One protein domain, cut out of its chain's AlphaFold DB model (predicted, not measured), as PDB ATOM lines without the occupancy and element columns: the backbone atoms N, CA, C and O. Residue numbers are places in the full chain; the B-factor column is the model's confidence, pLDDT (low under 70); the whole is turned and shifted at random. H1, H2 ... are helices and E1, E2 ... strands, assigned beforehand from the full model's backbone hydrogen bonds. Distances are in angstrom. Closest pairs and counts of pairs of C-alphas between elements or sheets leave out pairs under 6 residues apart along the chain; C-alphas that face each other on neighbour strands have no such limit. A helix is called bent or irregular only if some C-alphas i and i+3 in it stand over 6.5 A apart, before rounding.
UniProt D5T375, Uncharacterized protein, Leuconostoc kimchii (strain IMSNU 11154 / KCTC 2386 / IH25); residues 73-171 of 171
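This is residues 73 to 171 of the 171 residues of an uncharacterized protein of Leuconostoc kimchii (strain IMSNU 11154 / KCTC 2386 / IH25) (UniProt D5T375). Two long helical stretches, H3a and H4, run side by side in opposite ways and make the long axis; they come together near a small two-stranded sheet, E1 and E2, at one end, while at the other end the bent-off arm H3b and a tight link turn the chain back. H1 crosses H3a slantwise and sticks out with residues 73 to 78, and the short H2 lies at the sheet's end of the domain, near E1. The printed part has 99 residues, mostly helix by class, in the order H1, H2, E1, H3, H4, E2, and the sheet, order E1 - E2, is antiparallel. The whole is loose, with a radius of gyration of the C-alphas of 16.5 A, and spans 55 by 31 by 17 A.

H1 is residues 73 to 90, 25.2 A long, beginning at C-alpha 73 at (-8.048, -14.794, -23.552). H2 is residues 92 to 101, 13.8 A, and E1 is residues 103 to 105, 6.6 A. H3, residues 106 to 135, was assigned as one helix by its hydrogen bonds but is bent: C-alphas 125 and 128 are 7.9 A apart. Its arm H3a, residues 106 to 125, is 28.8 A long; H3b, residues 128 to 135, is 11.1 A and ends at C-alpha 135 at (-35.665, -17.079, -25.160). H4 is residues 140 to 163, 33.8 A, and E2 is residues 168 to 170, 6.4 A, ending at C-alpha 170 at (1.603, -51.222, -12.998).

H1 touches H3a with the latter's residues 112 to 120 alone, opposite ways at a steep tilt of 41 degrees; the closest C-alphas, of Ile 83 and Gln 116, are 7.2 A apart. H1 and H2 meet only through their link. H2 is close to H3a but not clearly touching, the closest C-alphas being those of Pro 94 and Ile 109 at 7.4 A. E1 and E2 are antiparallel at 161 degrees, with N 104 and O 169 at 2.9 A, within hydrogen-bond range. H3a and H3b stand at a steep tilt of 63 degrees. Residues 107 to 112 of H3a touch residues 156 to 163 of H4, opposite ways at a shallow tilt of 18 degrees; the closest C-alphas, of Thr 108 and Thr 163, are 5.5 A apart. H3b and H4 only just touch, with 3 pairs of C-alphas within 8 A, the closest those of Met 133 and Leu 141 at 6.7 A. Every O i to N i+4 pair is within hydrogen-bond range in H2, H3a, H3b and H4, and 13 of 14 are in H1.

The C-alphas farthest apart, of Gln 136 and Phe 171, are 55.1 A apart, and the outline is only just elongated. The printed part has no cut and ends at the chain's last residue; its links between elements are tight. Residues 135 to 140 stand free, as do residues 73 to 78. The mean pLDDT of the printed part is 79.6, and residues 165 to 166 and residue 171 are under 70.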
ATOM      1  N   MET A  73      -8.694 -14.548 -24.841       73.50
ATOM      2  CA  MET A  73      -8.048 -14.794 -23.552       73.50
ATOM      3  C   MET A  73      -9.027 -14.724 -22.372       73.50
ATOM      4  O   MET A  73      -9.006 -15.595 -21.505       73.50
ATOM      5  N   SER A  74      -9.912 -13.722 -22.323       77.31
ATOM      6  CA  SER A  74     -10.912 -13.622 -21.248       77.31
ATOM      7  C   SER A  74     -11.946 -14.741 -21.334       77.31
ATOM      8  O   SER A  74     -12.320 -15.309 -20.314       77.31
ATOM      9  N   THR A  75     -12.342 -15.116 -22.548       76.94
ATOM     10  CA  THR A  75     -13.261 -16.238 -22.766       76.94
ATOM     11  C   THR A  75     -12.607 -17.568 -22.366       76.94
ATOM     12  O   THR A  75     -13.230 -18.405 -21.715       76.94
ATOM     13  N   LEU A  76     -11.325 -17.744 -22.694       77.62
ATOM     14  CA  LEU A  76     -10.560 -18.949 -22.386       77.62
ATOM     15  C   LEU A  76     -10.410 -19.175 -20.877       77.62
ATOM     16  O   LEU A  76     -10.389 -20.325 -20.464       77.62
ATOM     17  N   LYS A  77     -10.372 -18.125 -20.043       80.56
ATOM     18  CA  LYS A  77     -10.340 -18.274 -18.571       80.56
ATOM     19  C   LYS A  77     -11.551 -19.042 -18.035       80.56
ATOM     20  O   LYS A  77     -11.387 -19.940 -17.214       80.56
ATOM     21  N   TYR A  78     -12.750 -18.731 -18.526       77.50
ATOM     22  CA  TYR A  78     -13.972 -19.438 -18.134       77.50
ATOM     23  C   TYR A  78     -13.973 -20.886 -18.632       77.50
ATOM     24  O   TYR A  78     -14.334 -21.798 -17.889       77.50
ATOM     25  N   TYR A  79     -13.503 -21.114 -19.862       80.06
ATOM     26  CA  TYR A  79     -13.339 -22.469 -20.389       80.06
ATOM     27  C   TYR A  79     -12.290 -23.268 -19.611       80.06
ATOM     28  O   TYR A  79     -12.525 -24.434 -19.325       80.06
ATOM     29  N   TRP A  80     -11.185 -22.646 -19.201       78.38
ATOM     30  CA  TRP A  80     -10.168 -23.273 -18.359       78.38
ATOM     31  C   TRP A  80     -10.731 -23.715 -17.019       78.38
ATOM     32  O   TRP A  80     -10.485 -24.841 -16.604       78.38
ATOM     33  N   PHE A  81     -11.528 -22.870 -16.368       81.50
ATOM     34  CA  PHE A  81     -12.203 -23.258 -15.135       81.50
ATOM     35  C   PHE A  81     -13.108 -24.484 -15.345       81.50
ATOM     36  O   PHE A  81     -13.028 -25.449 -14.585       81.50
ATOM     37  N   ALA A  82     -13.905 -24.496 -16.420       80.38
ATOM     38  CA  ALA A  82     -14.767 -25.627 -16.763       80.38
ATOM     39  C   ALA A  82     -13.979 -26.912 -17.100       80.38
ATOM     40  O   ALA A  82     -14.381 -28.003 -16.692       80.38
ATOM     41  N   ILE A  83     -12.843 -26.787 -17.801       80.38
ATOM     42  CA  ILE A  83     -11.907 -27.892 -18.064       80.38
ATOM     43  C   ILE A  83     -11.417 -28.468 -16.741       80.38
ATOM     44  O   ILE A  83     -11.567 -29.665 -16.518       80.38
ATOM     45  N   THR A  84     -10.884 -27.623 -15.857       78.06
ATOM     46  CA  THR A  84     -10.301 -28.055 -14.584       78.06
ATOM     47  C   THR A  84     -11.324 -28.782 -13.720       78.06
ATOM     48  O   THR A  84     -11.050 -29.886 -13.257       78.06
ATOM     49  N   VAL A  85     -12.522 -28.218 -13.544       84.25
ATOM     50  CA  VAL A  85     -13.574 -28.848 -12.730       84.25
ATOM     51  C   VAL A  85     -14.003 -30.193 -13.316       84.25
ATOM     52  O   VAL A  85     -14.118 -31.174 -12.583       84.25
ATOM     53  N   GLY A  86     -14.223 -30.272 -14.630       79.56
ATOM     54  CA  GLY A  86     -14.683 -31.520 -15.231       79.56
ATOM     55  C   GLY A  86     -13.599 -32.600 -15.322       79.56
ATOM     56  O   GLY A  86     -13.917 -33.772 -15.144       79.56
ATOM     57  N   LEU A  87     -12.326 -32.222 -15.495       77.56
ATOM     58  CA  LEU A  87     -11.209 -33.160 -15.366       77.56
ATOM     59  C   LEU A  87     -11.114 -33.703 -13.938       77.56
ATOM     60  O   LEU A  87     -11.034 -34.915 -13.771       77.56
ATOM     61  N   LEU A  88     -11.207 -32.849 -12.914       80.31
ATOM     62  CA  LEU A  88     -11.200 -33.299 -11.516       80.31
ATOM     63  C   LEU A  88     -12.328 -34.299 -11.222       80.31
ATOM     64  O   LEU A  88     -12.095 -35.289 -10.535       80.31
ATOM     65  N   ALA A  89     -13.524 -34.084 -11.778       79.62
ATOM     66  CA  ALA A  89     -14.639 -35.018 -11.625       79.62
ATOM     67  C   ALA A  89     -14.368 -36.382 -12.290       79.62
ATOM     68  O   ALA A  89     -14.682 -37.424 -11.719       79.62
ATOM     69  N   GLN A  90     -13.760 -36.390 -13.479       75.00
ATOM     70  CA  GLN A  90     -13.451 -37.619 -14.225       75.00
ATOM     71  C   GLN A  90     -12.204 -38.346 -13.708       75.00
ATOM     72  O   GLN A  90     -12.048 -39.544 -13.934       75.00
ATOM     73  N   MET A  91     -11.332 -37.653 -12.974       76.38
ATOM     74  CA  MET A  91     -10.148 -38.242 -12.348       76.38
ATOM     75  C   MET A  91     -10.473 -39.160 -11.167       76.38
ATOM     76  O   MET A  91      -9.565 -39.827 -10.681       76.38
ATOM     77  N   TRP A  92     -11.735 -39.255 -10.735       82.19
ATOM     78  CA  TRP A  92     -12.133 -40.159  -9.656       82.19
ATOM     79  C   TRP A  92     -11.713 -41.613  -9.923       82.19
ATOM     80  O   TRP A  92     -11.009 -42.200  -9.106       82.19
ATOM     81  N   THR A  93     -12.062 -42.177 -11.085       80.00
ATOM     82  CA  THR A  93     -11.760 -43.585 -11.400       80.00
ATOM     83  C   THR A  93     -10.250 -43.856 -11.498       80.00
ATOM     84  O   THR A  93      -9.768 -44.700 -10.738       80.00
ATOM     85  N   PRO A  94      -9.455 -43.117 -12.305       80.94
ATOM     86  CA  PRO A  94      -8.005 -43.324 -12.365       80.94
ATOM     87  C   PRO A  94      -7.307 -43.119 -11.015       80.94
ATOM     88  O   PRO A  94      -6.338 -43.811 -10.708       80.94
ATOM     89  N   LEU A  95      -7.797 -42.182 -10.192       83.38
ATOM     90  CA  LEU A  95      -7.256 -41.942  -8.856       83.38
ATOM     91  C   LEU A  95      -7.511 -43.137  -7.932       83.38
ATOM     92  O   LEU A  95      -6.601 -43.554  -7.218       83.38
ATOM     93  N   THR A  96      -8.718 -43.709  -7.959       84.00
ATOM     94  CA  THR A  96      -9.018 -44.906  -7.165       84.00
ATOM     95  C   THR A  96      -8.165 -46.095  -7.591       84.00
ATOM     96  O   THR A  96      -7.565 -46.720  -6.727       84.00
ATOM     97  N   GLU A  97      -8.013 -46.354  -8.895       83.12
ATOM     98  CA  GLU A  97      -7.176 -47.454  -9.399       83.12
ATOM     99  C   GLU A  97      -5.698 -47.302  -9.019       83.12
ATOM    100  O   GLU A  97      -5.046 -48.287  -8.656       83.12
ATOM    101  N   LEU A  98      -5.177 -46.072  -9.044       85.69
ATOM    102  CA  LEU A  98      -3.811 -45.792  -8.619       85.69
ATOM    103  C   LEU A  98      -3.630 -46.078  -7.123       85.69
ATOM    104  O   LEU A  98      -2.668 -46.738  -6.741       85.69
ATOM    105  N   LEU A  99      -4.559 -45.609  -6.286       87.50
ATOM    106  CA  LEU A  99      -4.460 -45.722  -4.829       87.50
ATOM    107  C   LEU A  99      -4.731 -47.143  -4.309       87.50
ATOM    108  O   LEU A  99      -4.117 -47.549  -3.324       87.50
ATOM    109  N   THR A 100      -5.639 -47.900  -4.930       87.25
ATOM    110  CA  THR A 100      -6.003 -49.251  -4.462       87.25
ATOM    111  C   THR A 100      -5.219 -50.357  -5.153       87.25
ATOM    112  O   THR A 100      -4.922 -51.378  -4.532       87.25
ATOM    113  N   HIS A 101      -4.888 -50.187  -6.434       85.19
ATOM    114  CA  HIS A 101      -4.331 -51.249  -7.270       85.19
ATOM    115  C   HIS A 101      -2.957 -50.917  -7.851       85.19
ATOM    116  O   HIS A 101      -2.431 -51.745  -8.594       85.19
ATOM    117  N   HIS A 102      -2.377 -49.751  -7.530       84.62
ATOM    118  CA  HIS A 102      -1.084 -49.292  -8.062       84.62
ATOM    119  C   HIS A 102      -1.042 -49.361  -9.598       84.62
ATOM    120  O   HIS A 102      -0.027 -49.661 -10.226       84.62
ATOM    121  N   ARG A 103      -2.203 -49.106 -10.211       82.31
ATOM    122  CA  ARG A 103      -2.435 -49.196 -11.649       82.31
ATOM    123  C   ARG A 103      -2.863 -47.848 -12.180       82.31
ATOM    124  O   ARG A 103      -3.707 -47.186 -11.591       82.31
ATOM    125  N   LEU A 104      -2.310 -47.473 -13.324       82.56
ATOM    126  CA  LEU A 104      -2.722 -46.273 -14.032       82.56
ATOM    127  C   LEU A 104      -3.041 -46.610 -15.482       82.56
ATOM    128  O   LEU A 104      -2.182 -47.078 -16.232       82.56
ATOM    129  N   ASN A 105      -4.288 -46.365 -15.874       82.38
ATOM    130  CA  ASN A 105      -4.745 -46.537 -17.241       82.38
ATOM    131  C   ASN A 105      -4.569 -45.233 -18.034       82.38
ATOM    132  O   ASN A 105      -5.410 -44.330 -17.997       82.38
ATOM    133  N   GLY A 106      -3.454 -45.131 -18.763       81.06
ATOM    134  CA  GLY A 106      -3.154 -43.947 -19.571       81.06
ATOM    135  C   GLY A 106      -4.153 -43.730 -20.713       81.06
ATOM    136  O   GLY A 106      -4.425 -42.584 -21.078       81.06
ATOM    137  N   ALA A 107      -4.746 -44.806 -21.245       83.94
ATOM    138  CA  ALA A 107      -5.733 -44.715 -22.319       83.94
ATOM    139  C   ALA A 107      -7.026 -44.043 -21.838       83.94
ATOM    140  O   ALA A 107      -7.544 -43.163 -22.529       83.94
ATOM    141  N   THR A 108      -7.509 -44.387 -20.640       81.56
ATOM    142  CA  THR A 108      -8.707 -43.771 -20.043       81.56
ATOM    143  C   THR A 108      -8.512 -42.274 -19.806       81.56
ATOM    144  O   THR A 108      -9.405 -41.481 -20.109       81.56
ATOM    145  N   ILE A 109      -7.330 -41.859 -19.337       83.31
ATOM    146  CA  ILE A 109      -7.008 -40.440 -19.114       83.31
ATOM    147  C   ILE A 109      -7.005 -39.669 -20.440       83.31
ATOM    148  O   ILE A 109      -7.668 -38.636 -20.556       83.31
ATOM    149  N   LEU A 110      -6.303 -40.175 -21.459       85.44
ATOM    150  CA  LEU A 110      -6.234 -39.523 -22.771       85.44
ATOM    151  C   LEU A 110      -7.615 -39.428 -23.435       85.44
ATOM    152  O   LEU A 110      -7.965 -38.373 -23.968       85.44
ATOM    153  N   ALA A 111      -8.413 -40.495 -23.374       84.25
ATOM    154  CA  ALA A 111      -9.768 -40.513 -23.920       84.25
ATOM    155  C   ALA A 111     -10.719 -39.552 -23.181       84.25
ATOM    156  O   ALA A 111     -11.539 -38.886 -23.810       84.25
ATOM    157  N   SER A 112     -10.570 -39.412 -21.862       81.06
ATOM    158  CA  SER A 112     -11.345 -38.456 -21.059       81.06
ATOM    159  C   SER A 112     -11.023 -37.007 -21.444       81.06
ATOM    160  O   SER A 112     -11.925 -36.205 -21.685       81.06
ATOM    161  N   ILE A 113      -9.734 -36.678 -21.610       84.12
ATOM    162  CA  ILE A 113      -9.295 -35.341 -22.046       84.12
ATOM    163  C   ILE A 113      -9.837 -35.011 -23.443       84.12
ATOM    164  O   ILE A 113     -10.348 -33.909 -23.664       84.12
ATOM    165  N   THR A 114      -9.750 -35.939 -24.400       85.50
ATOM    166  CA  THR A 114     -10.246 -35.695 -25.765       85.50
ATOM    167  C   THR A 114     -11.764 -35.526 -25.795       85.50
ATOM    168  O   THR A 114     -12.266 -34.615 -26.459       85.50
ATOM    169  N   PHE A 115     -12.496 -36.328 -25.021       83.75
ATOM    170  CA  PHE A 115     -13.944 -36.202 -24.872       83.75
ATOM    171  C   PHE A 115     -14.354 -34.852 -24.259       83.75
ATOM    172  O   PHE A 115     -15.241 -34.174 -24.784       83.75
ATOM    173  N   GLN A 116     -13.646 -34.404 -23.218       82.12
ATOM    174  CA  GLN A 116     -13.831 -33.093 -22.587       82.12
ATOM    175  C   GLN A 116     -13.657 -31.948 -23.599       82.12
ATOM    176  O   GLN A 116     -14.489 -31.041 -23.686       82.12
ATOM    177  N   MET A 117     -12.590 -32.005 -24.401       83.31
ATOM    178  CA  MET A 117     -12.306 -31.009 -25.437       83.31
ATOM    179  C   MET A 117     -13.405 -30.972 -26.507       83.31
ATOM    180  O   MET A 117     -13.817 -29.890 -26.931       83.31
ATOM    181  N   MET A 118     -13.932 -32.136 -26.900       86.25
ATOM    182  CA  MET A 118     -15.046 -32.231 -27.844       86.25
ATOM    183  C   MET A 118     -16.323 -31.582 -27.289       86.25
ATOM    184  O   MET A 118     -16.974 -30.812 -27.997       86.25
ATOM    185  N   ILE A 119     -16.663 -31.825 -26.018       81.94
ATOM    186  CA  ILE A 119     -17.825 -31.200 -25.363       81.94
ATOM    187  C   ILE A 119     -17.706 -29.675 -25.369       81.94
ATOM    188  O   ILE A 119     -18.652 -28.978 -25.743       81.94
ATOM    189  N   LEU A 120     -16.548 -29.140 -24.986       81.00
ATOM    190  CA  LEU A 120     -16.337 -27.692 -24.927       81.00
ATOM    191  C   LEU A 120     -16.396 -27.055 -26.310       81.00
ATOM    192  O   LEU A 120     -16.981 -25.982 -26.469       81.00
ATOM    193  N   PHE A 121     -15.860 -27.741 -27.320       85.00
ATOM    194  CA  PHE A 121     -15.999 -27.325 -28.706       85.00
ATOM    195  C   PHE A 121     -17.473 -27.249 -29.129       85.00
ATOM    196  O   PHE A 121     -17.881 -26.251 -29.725       85.00
ATOM    197  N   LEU A 122     -18.293 -28.246 -28.782       84.75
ATOM    198  CA  LEU A 122     -19.729 -28.238 -29.081       84.75
ATOM    199  C   LEU A 122     -20.457 -27.100 -28.353       84.75
ATOM    200  O   LEU A 122     -21.209 -26.357 -28.988       84.75
ATOM    201  N   ILE A 123     -20.195 -26.902 -27.058       81.19
ATOM    202  CA  ILE A 123     -20.763 -25.786 -26.286       81.19
ATOM    203  C   ILE A 123     -20.402 -24.459 -26.958       81.19
ATOM    204  O   ILE A 123     -21.289 -23.660 -27.267       81.19
ATOM    205  N   PHE A 124     -19.124 -24.250 -27.280       81.81
ATOM    206  CA  PHE A 124     -18.669 -23.046 -27.966       81.81
ATOM    207  C   PHE A 124     -19.361 -22.876 -29.327       81.81
ATOM    208  O   PHE A 124     -19.832 -21.780 -29.645       81.81
ATOM    209  N   ARG A 125     -19.461 -23.943 -30.126       84.25
ATOM    210  CA  ARG A 125     -20.032 -23.929 -31.482       84.25
ATOM    211  C   ARG A 125     -21.531 -23.630 -31.504       84.25
ATOM    212  O   ARG A 125     -21.994 -22.979 -32.447       84.25
ATOM    213  N   TYR A 126     -22.276 -24.104 -30.505       83.81
ATOM    214  CA  TYR A 126     -23.741 -24.044 -30.463       83.81
ATOM    215  C   TYR A 126     -24.312 -23.034 -29.456       83.81
ATOM    216  O   TYR A 126     -25.528 -22.841 -29.433       83.81
ATOM    217  N   ARG A 127     -23.469 -22.311 -28.703       78.88
ATOM    218  CA  ARG A 127     -23.882 -21.326 -27.679       78.88
ATOM    219  C   ARG A 127     -24.960 -20.332 -28.131       78.88
ATOM    220  O   ARG A 127     -25.932 -20.121 -27.420       78.88
ATOM    221  N   GLN A 128     -24.828 -19.764 -29.333       74.56
ATOM    222  CA  GLN A 128     -25.771 -18.764 -29.857       74.56
ATOM    223  C   GLN A 128     -27.135 -19.383 -30.208       74.56
ATOM    224  O   GLN A 128     -28.189 -18.802 -29.949       74.56
ATOM    225  N   LYS A 129     -27.136 -20.608 -30.751       80.12
ATOM    226  CA  LYS A 129     -28.380 -21.348 -31.015       80.12
ATOM    227  C   LYS A 129     -29.079 -21.725 -29.711       80.12
ATOM    228  O   LYS A 129     -30.292 -21.609 -29.614       80.12
ATOM    229  N   PHE A 130     -28.315 -22.118 -28.697       78.69
ATOM    230  CA  PHE A 130     -28.863 -22.420 -27.380       78.69
ATOM    231  C   PHE A 130     -29.510 -21.186 -26.727       78.69
ATOM    232  O   PHE A 130     -30.660 -21.255 -26.299       78.69
ATOM    233  N   ALA A 131     -28.820 -20.041 -26.736       76.88
ATOM    234  CA  ALA A 131     -29.323 -18.771 -26.206       76.88
ATOM    235  C   ALA A 131     -30.647 -18.338 -26.869       76.88
ATOM    236  O   ALA A 131     -31.610 -17.973 -26.196       76.88
ATOM    237  N   THR A 132     -30.724 -18.438 -28.197       75.50
ATOM    238  CA  THR A 132     -31.940 -18.089 -28.950       75.50
ATOM    239  C   THR A 132     -33.098 -19.056 -28.710       75.50
ATOM    240  O   THR A 132     -34.238 -18.604 -28.602       75.50
ATOM    241  N   MET A 133     -32.835 -20.359 -28.576       78.56
ATOM    242  CA  MET A 133     -33.869 -21.338 -28.223       78.56
ATOM    243  C   MET A 133     -34.402 -21.127 -26.795       78.56
ATOM    244  O   MET A 133     -35.592 -21.347 -26.563       78.56
ATOM    245  N   LEU A 134     -33.549 -20.682 -25.859       78.69
ATOM    246  CA  LEU A 134     -33.921 -20.413 -24.461       78.69
ATOM    247  C   LEU A 134     -34.966 -19.303 -24.363       78.69
ATOM    248  O   LEU A 134     -35.970 -19.450 -23.673       78.69
ATOM    249  N   LEU A 135     -34.762 -18.230 -25.122       78.25
ATOM    250  CA  LEU A 135     -35.665 -17.079 -25.160       78.25
ATOM    251  C   LEU A 135     -37.024 -17.391 -25.798       78.25
ATOM    252  O   LEU A 135     -38.017 -16.754 -25.470       78.25
ATOM    253  N   GLN A 136     -37.091 -18.375 -26.695       79.56
ATOM    254  CA  GLN A 136     -38.337 -18.760 -27.367       79.56
ATOM    255  C   GLN A 136     -39.188 -19.755 -26.565       79.56
ATOM    256  O   GLN A 136     -40.173 -20.266 -27.095       79.56
ATOM    257  N   ASN A 137     -38.806 -20.064 -25.317       70.56
ATOM    258  CA  ASN A 137     -39.445 -21.084 -24.477       70.56
ATOM    259  C   ASN A 137     -39.691 -22.402 -25.240       70.56
ATOM    260  O   ASN A 137     -40.751 -23.032 -25.164       70.56
ATOM    261  N   ASN A 138     -38.714 -22.784 -26.066       75.81
ATOM    262  CA  ASN A 138     -38.870 -23.906 -26.971       75.81
ATOM    263  C   ASN A 138     -38.776 -25.223 -26.184       75.81
ATOM    264  O   ASN A 138     -37.724 -25.549 -25.636       75.81
ATOM    265  N   LYS A 139     -39.853 -26.023 -26.170       77.25
ATOM    266  CA  LYS A 139     -39.913 -27.322 -25.464       77.25
ATOM    267  C   LYS A 139     -38.811 -28.296 -25.897       77.25
ATOM    268  O   LYS A 139     -38.391 -29.138 -25.107       77.25
ATOM    269  N   TRP A 140     -38.293 -28.155 -27.119       76.06
ATOM    270  CA  TRP A 140     -37.166 -28.945 -27.621       76.06
ATOM    271  C   TRP A 140     -35.868 -28.732 -26.833       76.06
ATOM    272  O   TRP A 140     -35.005 -29.605 -26.832       76.06
ATOM    273  N   LEU A 141     -35.730 -27.616 -26.118       76.69
ATOM    274  CA  LEU A 141     -34.546 -27.307 -25.318       76.69
ATOM    275  C   LEU A 141     -34.377 -28.277 -24.144       76.69
ATOM    276  O   LEU A 141     -33.263 -28.713 -23.863       76.69
ATOM    277  N   PHE A 142     -35.491 -28.689 -23.530       74.50
ATOM    278  CA  PHE A 142     -35.496 -29.745 -22.521       74.50
ATOM    279  C   PHE A 142     -34.994 -31.071 -23.109       74.50
ATOM    280  O   PHE A 142     -34.100 -31.698 -22.545       74.50
ATOM    281  N   PHE A 143     -35.489 -31.455 -24.292       78.81
ATOM    282  CA  PHE A 143     -35.044 -32.670 -24.982       78.81
ATOM    283  C   PHE A 143     -33.554 -32.635 -25.334       78.81
ATOM    284  O   PHE A 143     -32.851 -33.615 -25.092       78.81
ATOM    285  N   TYR A 144     -33.041 -31.513 -25.848       75.94
ATOM    286  CA  TYR A 144     -31.612 -31.370 -26.133       75.94
ATOM    287  C   TYR A 144     -30.754 -31.425 -24.865       75.94
ATOM    288  O   TYR A 144     -29.692 -32.040 -24.902       75.94
ATOM    289  N   GLY A 145     -31.211 -30.845 -23.749       74.88
ATOM    290  CA  GLY A 145     -30.509 -30.910 -22.459       74.88
ATOM    291  C   GLY A 145     -30.470 -32.318 -21.852       74.88
ATOM    292  O   GLY A 145     -29.440 -32.763 -21.345       74.88
ATOM    293  N   VAL A 146     -31.571 -33.066 -21.946       76.81
ATOM    294  CA  VAL A 146     -31.599 -34.475 -21.524       76.81
ATOM    295  C   VAL A 146     -30.716 -35.327 -22.441       76.81
ATOM    296  O   VAL A 146     -29.936 -36.147 -21.967       76.81
ATOM    297  N   MET A 147     -30.756 -35.104 -23.754       78.56
ATOM    298  CA  MET A 147     -29.926 -35.865 -24.690       78.56
ATOM    299  C   MET A 147     -28.428 -35.596 -24.497       78.56
ATOM    300  O   MET A 147     -27.633 -36.533 -24.539       78.56
ATOM    301  N   THR A 148     -28.020 -34.351 -24.236       74.75
ATOM    302  CA  THR A 148     -26.607 -34.028 -23.979       74.75
ATOM    303  C   THR A 148     -26.105 -34.650 -22.679       74.75
ATOM    304  O   THR A 148     -25.001 -35.189 -22.666       74.75
ATOM    305  N   THR A 149     -26.905 -34.649 -21.611       73.12
ATOM    306  CA  THR A 149     -26.531 -35.296 -20.339       73.12
ATOM    307  C   THR A 149     -26.423 -36.816 -20.472       73.12
ATOM    308  O   THR A 149     -25.447 -37.398 -19.996       73.12
ATOM    309  N   VAL A 150     -27.345 -37.460 -21.197       81.19
ATOM    310  CA  VAL A 150     -27.261 -38.899 -21.510       81.19
ATOM    311  C   VAL A 150     -26.005 -39.219 -22.324       81.19
ATOM    312  O   VAL A 150     -25.303 -40.175 -22.003       81.19
ATOM    313  N   LEU A 151     -25.673 -38.404 -23.330       79.62
ATOM    314  CA  LEU A 151     -24.448 -38.575 -24.121       79.62
ATOM    315  C   LEU A 151     -23.176 -38.390 -23.283       79.62
ATOM    316  O   LEU A 151     -22.202 -39.104 -23.509       79.62
ATOM    317  N   MET A 152     -23.173 -37.476 -22.308       75.31
ATOM    318  CA  MET A 152     -22.033 -37.285 -21.403       75.31
ATOM    319  C   MET A 152     -21.810 -38.502 -20.501       75.31
ATOM    320  O   MET A 152     -20.693 -39.011 -20.427       75.31
ATOM    321  N   ILE A 153     -22.869 -38.995 -19.853       77.12
ATOM    322  CA  ILE A 153     -22.785 -40.140 -18.934       77.12
ATOM    323  C   ILE A 153     -22.480 -41.430 -19.707       77.12
ATOM    324  O   ILE A 153     -21.592 -42.192 -19.322       77.12
ATOM    325  N   GLY A 154     -23.186 -41.661 -20.817       81.75
ATOM    326  CA  GLY A 154     -22.984 -42.830 -21.670       81.75
ATOM    327  C   GLY A 154     -21.613 -42.832 -22.345       81.75
ATOM    328  O   GLY A 154     -20.960 -43.871 -22.390       81.75
ATOM    329  N   GLY A 155     -21.143 -41.670 -22.812       80.81
ATOM    330  CA  GLY A 155     -19.815 -41.515 -23.404       80.81
ATOM    331  C   GLY A 155     -18.696 -41.855 -22.422       80.81
ATOM    332  O   GLY A 155     -17.783 -42.594 -22.781       80.81
ATOM    333  N   PHE A 156     -18.804 -41.400 -21.170       77.56
ATOM    334  CA  PHE A 156     -17.845 -41.737 -20.117       77.56
ATOM    335  C   PHE A 156     -17.786 -43.248 -19.841       77.56
ATOM    336  O   PHE A 156     -16.707 -43.837 -19.863       77.56
ATOM    337  N   TRP A 157     -18.942 -43.894 -19.662       81.12
ATOM    338  CA  TRP A 157     -19.015 -45.347 -19.458       81.12
ATOM    339  C   TRP A 157     -18.447 -46.144 -20.636       81.12
ATOM    340  O   TRP A 157     -17.794 -47.169 -20.447       81.12
ATOM    341  N   LEU A 158     -18.684 -45.676 -21.862       82.56
ATOM    342  CA  LEU A 158     -18.191 -46.328 -23.071       82.56
ATOM    343  C   LEU A 158     -16.669 -46.179 -23.199       82.56
ATOM    344  O   LEU A 158     -15.999 -47.143 -23.562       82.56
ATOM    345  N   ILE A 159     -16.115 -45.015 -22.848       81.69
ATOM    346  CA  ILE A 159     -14.663 -44.802 -22.774       81.69
ATOM    347  C   ILE A 159     -14.034 -45.760 -21.761       81.69
ATOM    348  O   ILE A 159     -13.062 -46.433 -22.105       81.69
ATOM    349  N   ASP A 160     -14.593 -45.861 -20.555       77.31
ATOM    350  CA  ASP A 160     -14.104 -46.777 -19.518       77.31
ATOM    351  C   ASP A 160     -14.114 -48.234 -20.008       77.31
ATOM    352  O   ASP A 160     -13.094 -48.921 -19.964       77.31
ATOM    353  N   LEU A 161     -15.225 -48.671 -20.609       81.94
ATOM    354  CA  LEU A 161     -15.361 -50.020 -21.157       81.94
ATOM    355  C   LEU A 161     -14.343 -50.318 -22.271       81.94
ATOM    356  O   LEU A 161     -13.733 -51.386 -22.270       81.94
ATOM    357  N   MET A 162     -14.167 -49.394 -23.221       80.19
ATOM    358  CA  MET A 162     -13.297 -49.583 -24.391       80.19
ATOM    359  C   MET A 162     -11.810 -49.471 -24.053       80.19
ATOM    360  O   MET A 162     -10.977 -50.079 -24.721       80.19
ATOM    361  N   THR A 163     -11.465 -48.677 -23.039       79.12
ATOM    362  CA  THR A 163     -10.073 -48.478 -22.610       79.12
ATOM    363  C   THR A 163      -9.668 -49.416 -21.483       79.12
ATOM    364  O   THR A 163      -8.508 -49.407 -21.071       79.12
ATOM    365  N   LYS A 164     -10.580 -50.266 -21.003       73.00
ATOM    366  CA  LYS A 164     -10.317 -51.219 -19.929       73.00
ATOM    367  C   LYS A 164      -9.126 -52.113 -20.280       73.00
ATOM    368  O   LYS A 164      -9.169 -52.879 -21.239       73.00
ATOM    369  N   ASN A 165      -8.064 -52.021 -19.480       67.25
ATOM    370  CA  ASN A 165      -6.778 -52.714 -19.658       67.25
ATOM    371  C   ASN A 165      -5.920 -52.264 -20.862       67.25
ATOM    372  O   ASN A 165      -4.887 -52.879 -21.135       67.25
ATOM    373  N   ALA A 166      -6.299 -51.207 -21.583       69.19
ATOM    374  CA  ALA A 166      -5.472 -50.625 -22.635       69.19
ATOM    375  C   ALA A 166      -4.420 -49.692 -22.011       69.19
ATOM    376  O   ALA A 166      -4.766 -48.790 -21.262       69.19
ATOM    377  N   LEU A 167      -3.130 -49.882 -22.316       74.12
ATOM    378  CA  LEU A 167      -2.036 -49.035 -21.796       74.12
ATOM    379  C   LEU A 167      -2.034 -48.890 -20.257       74.12
ATOM    380  O   LEU A 167      -1.840 -47.797 -19.720       74.12
ATOM    381  N   THR A 168      -2.270 -49.989 -19.537       77.94
ATOM    382  CA  THR A 168      -2.184 -50.001 -18.073       77.94
ATOM    383  C   THR A 168      -0.735 -50.141 -17.626       77.94
ATOM    384  O   THR A 168      -0.079 -51.138 -17.927       77.94
ATOM    385  N   ILE A 169      -0.255 -49.158 -16.871       76.69
ATOM    386  CA  ILE A 169       1.050 -49.201 -16.214       76.69
ATOM    387  C   ILE A 169       0.825 -49.688 -14.780       76.69
ATOM    388  O   ILE A 169      -0.044 -49.165 -14.081       76.69
ATOM    389  N   GLN A 170       1.564 -50.718 -14.373       77.44
ATOM    390  CA  GLN A 170       1.603 -51.222 -12.998       77.44
ATOM    391  C   GLN A 170       2.886 -50.727 -12.339       77.44
ATOM    392  O   GLN A 170       3.947 -50.799 -12.965       77.44
ATOM    393  N   PHE A 171       2.766 -50.228 -11.115       67.69
ATOM    394  CA  PHE A 171       3.878 -49.771 -10.285       67.69
ATOM    395  C   PHE A 171       4.074 -50.689  -9.082       67.69
ATOM    396  O   PHE A 171       3.064 -51.264  -8.611       67.69
TER     397      PHE A 171